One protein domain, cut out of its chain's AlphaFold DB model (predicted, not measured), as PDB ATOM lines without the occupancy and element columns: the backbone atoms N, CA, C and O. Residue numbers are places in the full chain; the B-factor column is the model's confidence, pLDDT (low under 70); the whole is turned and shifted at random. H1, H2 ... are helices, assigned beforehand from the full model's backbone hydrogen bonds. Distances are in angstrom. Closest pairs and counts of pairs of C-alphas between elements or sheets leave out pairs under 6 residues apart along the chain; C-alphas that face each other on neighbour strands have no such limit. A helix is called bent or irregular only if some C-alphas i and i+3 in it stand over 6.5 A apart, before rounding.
ATOM      1  N   SER A 278      15.942  44.046  36.383       82.31
ATOM      2  CA  SER A 278      14.726  43.448  36.945       82.31
ATOM      3  C   SER A 278      13.978  42.566  35.935       82.31
ATOM      4  O   SER A 278      13.911  42.874  34.739       82.31
ATOM      5  N   SER A 279      13.288  41.538  36.430       82.19
ATOM      6  CA  SER A 279      12.373  40.716  35.621       82.19
ATOM      7  C   SER A 279      11.290  41.549  34.917       82.19
ATOM      8  O   SER A 279      10.850  41.217  33.813       82.19
ATOM      9  N   THR A 280      10.887  42.682  35.507       83.69
ATOM     10  CA  THR A 280       9.938  43.616  34.884       83.69
ATOM     11  C   THR A 280      10.514  44.300  33.645       83.69
ATOM     12  O   THR A 280       9.792  44.440  32.657       83.69
ATOM     13  N   HIS A 281      11.812  44.635  33.637       85.00
ATOM     14  CA  HIS A 281      12.485  45.176  32.452       85.00
ATOM     15  C   HIS A 281      12.491  44.153  31.316       85.00
ATOM     16  O   HIS A 281      12.152  44.494  30.183       85.00
ATOM     17  N   VAL A 282      12.803  42.891  31.621       87.25
ATOM     18  CA  VAL A 282      12.825  41.813  30.621       87.25
ATOM     19  C   VAL A 282      11.431  41.566  30.049       87.25
ATOM     20  O   VAL A 282      11.269  41.517  28.831       87.25
ATOM     21  N   ARG A 283      10.394  41.490  30.893       86.25
ATOM     22  CA  ARG A 283       9.001  41.341  30.431       86.25
ATOM     23  C   ARG A 283       8.544  42.522  29.579       86.25
ATOM     24  O   ARG A 283       7.944  42.323  28.521       86.25
ATOM     25  N   SER A 284       8.846  43.748  30.004       87.50
ATOM     26  CA  SER A 284       8.521  44.948  29.227       87.50
ATOM     27  C   SER A 284       9.243  44.961  27.881       87.50
ATOM     28  O   SER A 284       8.669  45.383  26.886       87.50
ATOM     29  N   TRP A 285      10.487  44.494  27.829       90.06
ATOM     30  CA  TRP A 285      11.253  44.400  26.593       90.06
ATOM     31  C   TRP A 285      10.696  43.324  25.646       90.06
ATOM     32  O   TRP A 285      10.437  43.617  24.477       90.06
ATOM     33  N   LEU A 286      10.414  42.116  26.151       89.38
ATOM     34  CA  LEU A 286       9.847  41.005  25.370       89.38
ATOM     35  C   LEU A 286       8.453  41.306  24.799       89.38
ATOM     36  O   LEU A 286       8.053  40.691  23.812       89.38
ATOM     37  N   THR A 287       7.718  42.247  25.399       88.00
ATOM     38  CA  THR A 287       6.390  42.680  24.932       88.00
ATOM     39  C   THR A 287       6.434  43.793  23.887       88.00
ATOM     40  O   THR A 287       5.395  44.132  23.320       88.00
ATOM     41  N   THR A 288       7.608  44.357  23.579       88.12
ATOM     42  CA  THR A 288       7.709  45.405  22.555       88.12
ATOM     43  C   THR A 288       7.469  44.849  21.149       88.12
ATOM     44  O   THR A 288       7.949  43.774  20.786       88.12
ATOM     45  N   GLU A 289       6.755  45.607  20.310       86.62
ATOM     46  CA  GLU A 289       6.442  45.204  18.930       86.62
ATOM     47  C   GLU A 289       7.707  44.926  18.106       86.62
ATOM     48  O   GLU A 289       7.747  43.971  17.323       86.62
ATOM     49  N   GLN A 290       8.759  45.721  18.318       87.19
ATOM     50  CA  GLN A 290      10.060  45.534  17.680       87.19
ATOM     51  C   GLN A 290      10.644  44.154  18.006       87.19
ATOM     52  O   GLN A 290      11.046  43.429  17.093       87.19
ATOM     53  N   VAL A 291      10.661  43.772  19.286       88.12
ATOM     54  CA  VAL A 291      11.228  42.493  19.730       88.12
ATOM     55  C   VAL A 291      10.390  41.326  19.237       88.12
ATOM     56  O   VAL A 291      10.929  40.384  18.656       88.12
ATOM     57  N   ILE A 292       9.066  41.417  19.374       87.31
ATOM     58  CA  ILE A 292       8.137  40.394  18.884       87.31
ATOM     59  C   ILE A 292       8.322  40.177  17.377       87.31
ATOM     60  O   ILE A 292       8.378  39.037  16.919       87.31
ATOM     61  N   SER A 293       8.441  41.250  16.596       87.38
ATOM     62  CA  SER A 293       8.607  41.165  15.141       87.38
ATOM     63  C   SER A 293       9.914  40.476  14.753       87.38
ATOM     64  O   SER A 293       9.907  39.590  13.898       87.38
ATOM     65  N   GLN A 294      11.020  40.810  15.421       87.81
ATOM     66  CA  GLN A 294      12.311  40.153  15.199       87.81
ATOM     67  C   GLN A 294      12.272  38.674  15.598       87.81
ATOM     68  O   GLN A 294      12.701  37.809  14.832       87.81
ATOM     69  N   LEU A 295      11.666  38.350  16.742       88.56
ATOM     70  CA  LEU A 295      11.484  36.966  17.172       88.56
ATOM     71  C   LEU A 295      10.622  36.160  16.195       88.56
ATOM     72  O   LEU A 295      10.915  34.988  15.988       88.56
ATOM     73  N   LYS A 296       9.613  36.749  15.536       87.94
ATOM     74  CA  LYS A 296       8.828  36.056  14.488       87.94
ATOM     75  C   LYS A 296       9.661  35.758  13.247       87.94
ATOM     76  O   LYS A 296       9.443  34.741  12.597       87.94
ATOM     77  N   ILE A 297      10.610  36.627  12.909       86.56
ATOM     78  CA  ILE A 297      11.523  36.411  11.780       86.56
ATOM     79  C   ILE A 297      12.503  35.278  12.100       86.56
ATOM     80  O   ILE A 297      12.780  34.443  11.237       86.56
ATOM     81  N   ILE A 298      13.023  35.245  13.328       86.06
ATOM     82  CA  ILE A 298      14.001  34.242  13.764       86.06
ATOM     83  C   ILE A 298      13.318  32.890  14.045       86.06
ATOM     84  O   ILE A 298      13.809  31.845  13.620       86.06
ATOM     85  N   PHE A 299      12.140  32.911  14.674       85.50
ATOM     86  CA  PHE A 299      11.329  31.749  15.048       85.50
ATOM     87  C   PHE A 299       9.910  31.793  14.448       85.50
ATOM     88  O   PHE A 299       8.921  31.856  15.184       85.50
ATOM     89  N   PRO A 300       9.752  31.661  13.120       80.00
ATOM     90  CA  PRO A 300       8.449  31.804  12.455       80.00
ATOM     91  C   PRO A 300       7.409  30.753  12.863       80.00
ATOM     92  O   PRO A 300       6.219  30.940  12.630       80.00
ATOM     93  N   LYS A 301       7.845  29.637  13.461       80.31
ATOM     94  CA  LYS A 301       6.979  28.531  13.898       80.31
ATOM     95  C   LYS A 301       6.676  28.534  15.401       80.31
ATOM     96  O   LYS A 301       5.919  27.680  15.852       80.31
ATOM     97  N   ARG A 302       7.276  29.436  16.187       77.88
ATOM     98  CA  ARG A 302       7.101  29.462  17.647       77.88
ATOM     99  C   ARG A 302       5.912  30.345  18.004       77.88
ATOM    100  O   ARG A 302       5.785  31.460  17.505       77.88
ATOM    101  N   ASN A 303       5.052  29.854  18.893       73.06
ATOM    102  CA  ASN A 303       3.993  30.681  19.457       73.06
ATOM    103  C   ASN A 303       4.601  31.644  20.488       73.06
ATOM    104  O   ASN A 303       4.837  31.269  21.636       73.06
ATOM    105  N   LEU A 304       4.885  32.874  20.058       73.38
ATOM    106  CA  LEU A 304       5.502  33.891  20.910       73.38
ATOM    107  C   LEU A 304       4.540  34.468  21.956       73.38
ATOM    108  O   LEU A 304       5.007  35.048  22.930       73.38
ATOM    109  N   ASN A 305       3.224  34.282  21.795       66.94
ATOM    110  CA  ASN A 305       2.232  34.806  22.741       66.94
ATOM    111  C   ASN A 305       2.388  34.176  24.137       66.94
ATOM    112  O   ASN A 305       2.041  34.804  25.127       66.94
ATOM    113  N   ASN A 306       2.983  32.981  24.222       66.31
ATOM    114  CA  ASN A 306       3.220  32.288  25.488       66.31
ATOM    115  C   ASN A 306       4.565  32.651  26.140       66.31
ATOM    116  O   ASN A 306       4.770  32.322  27.301       66.31
ATOM    117  N   ILE A 307       5.493  33.309  25.432       68.38
ATOM    118  CA  ILE A 307       6.846  33.572  25.954       68.38
ATOM    119  C   ILE A 307       6.776  34.480  27.187       68.38
ATOM    120  O   ILE A 307       7.335  34.160  28.224       68.38
ATOM    121  N   VAL A 308       6.034  35.583  27.120       66.69
ATOM    122  CA  VAL A 308       6.017  36.583  28.202       66.69
ATOM    123  C   VAL A 308       5.361  36.051  29.484       66.69
ATOM    124  O   VAL A 308       5.785  36.406  30.581       66.69
ATOM    125  N   GLU A 309       4.345  35.197  29.351       67.69
ATOM    126  CA  GLU A 309       3.551  34.701  30.482       67.69
ATOM    127  C   GLU A 309       4.185  33.501  31.202       67.69
ATOM    128  O   GLU A 309       3.865  33.267  32.363       67.69
ATOM    129  N   HIS A 310       5.077  32.749  30.545       69.94
ATOM    130  CA  HIS A 310       5.628  31.503  31.099       69.94
ATOM    131  C   HIS A 310       7.041  31.648  31.680       69.94
ATOM    132  O   HIS A 310       7.457  30.776  32.441       69.94
ATOM    133  N   TYR A 311       7.778  32.718  31.356       74.75
ATOM    134  CA  TYR A 311       9.117  32.928  31.911       74.75
ATOM    135  C   TYR A 311       9.064  33.709  33.232       74.75
ATOM    136  O   TYR A 311       8.675  34.885  33.307       74.75
ATOM    137  N   HIS A 312       9.473  33.021  34.293       76.44
ATOM    138  CA  HIS A 312       9.798  33.601  35.584       76.44
ATOM    139  C   HIS A 312      11.315  33.704  35.680       76.44
ATOM    140  O   HIS A 312      11.967  32.719  35.983       76.44
ATOM    141  N   PHE A 313      11.839  34.894  35.397       81.38
ATOM    142  CA  PHE A 313      13.249  35.198  35.608       81.38
ATOM    143  C   PHE A 313      13.488  35.362  37.110       81.38
ATOM    144  O   PHE A 313      12.941  36.292  37.715       81.38
ATOM    145  N   GLU A 314      14.219  34.419  37.700       77.62
ATOM    146  CA  GLU A 314      14.586  34.428  39.123       77.62
ATOM    147  C   GLU A 314      15.872  35.226  39.369       77.62
ATOM    148  O   GLU A 314      16.061  35.777  40.454       77.62
ATOM    149  N   GLU A 315      16.720  35.335  38.346       81.06
ATOM    150  CA  GLU A 315      17.988  36.046  38.414       81.06
ATOM    151  C   GLU A 315      17.795  37.554  38.210       81.06
ATOM    152  O   GLU A 315      17.142  38.009  37.271       81.06
ATOM    153  N   GLU A 316      18.402  38.353  39.086       81.62
ATOM    154  CA  GLU A 316      18.491  39.810  38.911       81.62
ATOM    155  C   GLU A 316      19.906  40.262  38.533       81.62
ATOM    156  O   GLU A 316      20.082  41.380  38.041       81.62
ATOM    157  N   GLU A 317      20.902  39.393  38.738       86.94
ATOM    158  CA  GLU A 317      22.288  39.641  38.351       86.94
ATOM    159  C   GLU A 317      22.385  39.668  36.811       86.94
ATOM    160  O   GLU A 317      21.924  38.731  36.151       86.94
ATOM    161  N   PRO A 318      22.937  40.738  36.202       87.19
ATOM    162  CA  PRO A 318      22.881  40.940  34.762       87.19
ATOM    163  C   PRO A 318      23.456  39.784  33.940       87.19
ATOM    164  O   PRO A 318      22.869  39.430  32.921       87.19
ATOM    165  N   LEU A 319      24.584  39.187  34.337       88.56
ATOM    166  CA  LEU A 319      25.201  38.092  33.586       88.56
ATOM    167  C   LEU A 319      24.349  36.823  33.623       88.56
ATOM    168  O   LEU A 319      24.071  36.258  32.561       88.56
ATOM    169  N   ALA A 320      23.909  36.407  34.807       89.56
ATOM    170  CA  ALA A 320      23.029  35.264  34.999       89.56
ATOM    171  C   ALA A 320      21.713  35.447  34.234       89.56
ATOM    172  O   ALA A 320      21.317  34.558  33.480       89.56
ATOM    173  N   LEU A 321      21.104  36.633  34.311       90.38
ATOM    174  CA  LEU A 321      19.860  36.929  33.608       90.38
ATOM    175  C   LEU A 321      20.025  36.939  32.084       90.38
ATOM    176  O   LEU A 321      19.199  36.370  31.369       90.38
ATOM    177  N   LEU A 322      21.075  37.572  31.547       90.31
ATOM    178  CA  LEU A 322      21.331  37.530  30.103       90.31
ATOM    179  C   LEU A 322      21.571  36.091  29.630       90.31
ATOM    180  O   LEU A 322      21.128  35.720  28.541       90.31
ATOM    181  N   ASN A 323      22.236  35.271  30.446       90.62
ATOM    182  CA  ASN A 323      22.431  33.858  30.157       90.62
ATOM    183  C   ASN A 323      21.106  33.075  30.171       90.62
ATOM    184  O   ASN A 323      20.855  32.302  29.245       90.62
ATOM    185  N   GLU A 324      20.241  33.326  31.155       91.31
ATOM    186  CA  GLU A 324      18.898  32.747  31.247       91.31
ATOM    187  C   GLU A 324      18.050  33.127  30.024       91.31
ATOM    188  O   GLU A 324      17.466  32.257  29.384       91.31
ATOM    189  N   ILE A 325      18.055  34.396  29.596       91.19
ATOM    190  CA  ILE A 325      17.365  34.832  28.368       91.19
ATOM    191  C   ILE A 325      17.879  34.055  27.147       91.19
ATOM    192  O   ILE A 325      17.082  33.585  26.330       91.19
ATOM    193  N   CYS A 326      19.196  33.891  27.009       90.94
ATOM    194  CA  CYS A 326      19.772  33.136  25.899       90.94
ATOM    195  C   CYS A 326      19.317  31.672  25.886       90.94
ATOM    196  O   CYS A 326      18.971  31.148  24.826       90.94
ATOM    197  N   GLN A 327      19.290  31.015  27.042       90.06
ATOM    198  CA  GLN A 327      18.930  29.602  27.147       90.06
ATOM    199  C   GLN A 327      17.421  29.387  27.009       90.06
ATOM    200  O   GLN A 327      16.977  28.571  26.203       90.06
ATOM    201  N   GLU A 328      16.624  30.176  27.717       88.25
ATOM    202  CA  GLU A 328      15.185  29.967  27.843       88.25
ATOM    203  C   GLU A 328      14.406  30.620  26.693       88.25
ATOM    204  O   GLU A 328      13.585  29.987  26.011       88.25
ATOM    205  N   VAL A 329      14.704  31.889  26.396       88.44
ATOM    206  CA  VAL A 329      14.014  32.632  25.335       88.44
ATOM    207  C   VAL A 329      14.611  32.293  23.977       88.44
ATOM    208  O   VAL A 329      13.866  31.962  23.052       88.44
ATOM    209  N   PHE A 330      15.936  32.334  23.831       89.31
ATOM    210  CA  PHE A 330      16.586  32.133  22.530       89.31
ATOM    211  C   PHE A 330      16.972  30.679  22.232       89.31
ATOM    212  O   PHE A 330      17.321  30.387  21.091       89.31
ATOM    213  N   GLN A 331      16.848  29.754  23.193       87.62
ATOM    214  CA  GLN A 331      17.204  28.333  23.021       87.62
ATOM    215  C   GLN A 331      18.655  28.118  22.564       87.62
ATOM    216  O   GLN A 331      18.967  27.171  21.842       87.62
ATOM    217  N   ILE A 332      19.552  29.006  22.993       87.94
ATOM    218  CA  ILE A 332      20.987  28.921  22.745       87.94
ATOM    219  C   ILE A 332      21.604  28.120  23.891       87.94
ATOM    220  O   ILE A 332      21.710  28.619  25.009       87.94
ATOM    221  N   GLN A 333      22.009  26.875  23.623       86.38
ATOM    222  CA  GLN A 333      22.533  25.966  24.656       86.38
ATOM    223  C   GLN A 333      23.773  26.527  25.363       86.38
ATOM    224  O   GLN A 333      23.858  26.481  26.590       86.38
ATOM    225  N   ASP A 334      24.679  27.134  24.596       85.56
ATOM    226  CA  ASP A 334      25.905  27.760  25.105       85.56
ATOM    227  C   ASP A 334      25.651  29.128  25.773       85.56
ATOM    228  O   ASP A 334      26.591  29.832  26.153       85.56
ATOM    229  N   GLY A 335      24.381  29.529  25.901       89.94
ATOM    230  CA  GLY A 335      23.962  30.739  26.591       89.94
ATOM    231  C   GLY A 335      24.599  32.007  26.025       89.94
ATOM    232  O   GLY A 335      24.675  32.208  24.809       89.94
ATOM    233  N   ILE A 336      25.051  32.887  26.917       88.38
ATOM    234  CA  ILE A 336      25.639  34.181  26.544       88.38
ATOM    235  C   ILE A 336      26.960  34.039  25.765       88.38
ATOM    236  O   ILE A 336      27.267  34.872  24.910       88.38
ATOM    237  N   ALA A 337      27.714  32.956  25.986       86.81
ATOM    238  CA  ALA A 337      29.024  32.741  25.370       86.81
ATOM    239  C   ALA A 337      28.953  32.603  23.838       86.81
ATOM    240  O   ALA A 337      29.890  32.979  23.132       86.81
ATOM    241  N   ALA A 338      27.828  32.115  23.307       86.19
ATOM    242  CA  ALA A 338      27.608  32.013  21.864       86.19
ATOM    243  C   ALA A 338      27.363  33.370  21.183       86.19
ATOM    244  O   ALA A 338      27.606  33.496  19.982       86.19
ATOM    245  N   ILE A 339      26.905  34.387  21.924       86.06
ATOM    246  CA  ILE A 339      26.555  35.700  21.358       86.06
ATOM    247  C   ILE A 339      27.546  36.814  21.722       86.06
ATOM    248  O   ILE A 339      27.689  37.788  20.984       86.06
ATOM    249  N   GLU A 340      28.298  36.652  22.809       83.88
ATOM    250  CA  GLU A 340      29.325  37.589  23.273       83.88
ATOM    251  C   GLU A 340      30.337  38.025  22.183       83.88
ATOM    252  O   GLU A 340      30.727  39.202  22.160       83.88
ATOM    253  N   PRO A 341      30.764  37.169  21.223       85.06
ATOM    254  CA  PRO A 341      31.662  37.598  20.153       85.06
ATOM    255  C   PRO A 341      31.112  38.742  19.287       85.06
ATOM    256  O   PRO A 341      31.915  39.510  18.753       85.06
ATOM    257  N   TYR A 342      29.786  38.875  19.174       83.69
ATOM    258  CA  TYR A 342      29.111  39.915  18.384       83.69
ATOM    259  C   TYR A 342      28.955  41.243  19.137       83.69
ATOM    260  O   TYR A 342      28.608  42.258  18.534       83.69
ATOM    261  N   TRP A 343      29.251  41.265  20.439       79.69
ATOM    262  CA  TRP A 343      29.275  42.495  21.240       79.69
ATOM    263  C   TRP A 343      30.614  43.214  21.231       79.69
ATOM    264  O   TRP A 343      30.782  44.289  21.810       79.69
TER     265      TRP A 343
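This is residues 278 to 343 of the 347 residues of an uncharacterized protein of Scytonema sp. HK-05 (UniProt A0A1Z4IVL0). What shape do the atoms make? Six short helices stand in two groups with a gap between: H1, H2 and H3 on one side, H4, H5 and H6 on the other, and the longest helix, H4, points its last residues into the middle, towards H3. Few helices touch, and the opening is widest between H2 and the pair H5 and H6. What are the bare facts? The printed part has 66 residues, with six named helices in the order H1 to H6 and no named strand, and its class is all helix. It is compact, with a radius of gyration of the C-alphas of 11.7 A and spans of 26 by 25 by 18 A.

How does the first group stand? H1, residues 279 to 286, and H2, residues 289 to 298, are close but not clearly touching, at a steep tilt of 68 degrees, only just short of about perpendicular; their closest C-alphas, of Leu 286 and Ile 292, are 6.7 A apart. H3, residues 304 to 310, only just touches H2, with 3 pairs of C-alphas within 8 A, the closest those of Ile 292 and Leu 304 at 7.3 A. H3 is close to H1 but not clearly touching, at a shallow tilt of 5 degrees, opposite ways, with the closest C-alphas, of Arg 283 and Val 308, 6.0 A apart. What does the longest helix meet? H4, residues 318 to 329, touches H5, residues 335 to 338, with residues 322 to 327 alone; the closest C-alphas, of Asn 323 and Ile 336, are 4.8 A apart. H4 is close to H3 but not clearly touching, with the C-alphas of Ile 307 and Val 329 closest at 7.3 A, and H1 and H4 are near each other. H6, residues 340 to 343, touches no helix: it and H5 meet only through their link, and H2 and H6 are apart. Are the backbones helical? Every O i to N i+4 pair is within hydrogen-bond range in H1, H2 and H4, but 1 of 3 in H3, beside 1 of 4 O i to N i+3 pairs; H5 and H6 are too short for an O i to N i+4 pair.

Where do the elements begin and end? H1 begins at C-alpha 279, (12.373, 40.716, 35.621), and is 10.6 A long; H2 is 14.3 A, H3 10.5 A and H4 15.4 A. H6 ends at C-alpha 343, (29.275, 42.495, 21.240). Is any helix irregular? H3 is, only just: C-alphas 305 and 308 are 6.9 A apart.

How large is it, and is it cut? The two C-alphas farthest apart, of Lys 301 and Glu 317, are 30.9 A apart, and the printed part has no cut. Which links are long? None is long; H3 to H4 is short with 7 residues, and the others are tight. Where is confidence low? Residues 305 to 310 are under 70, and the mean pLDDT of the printed part is 84.0.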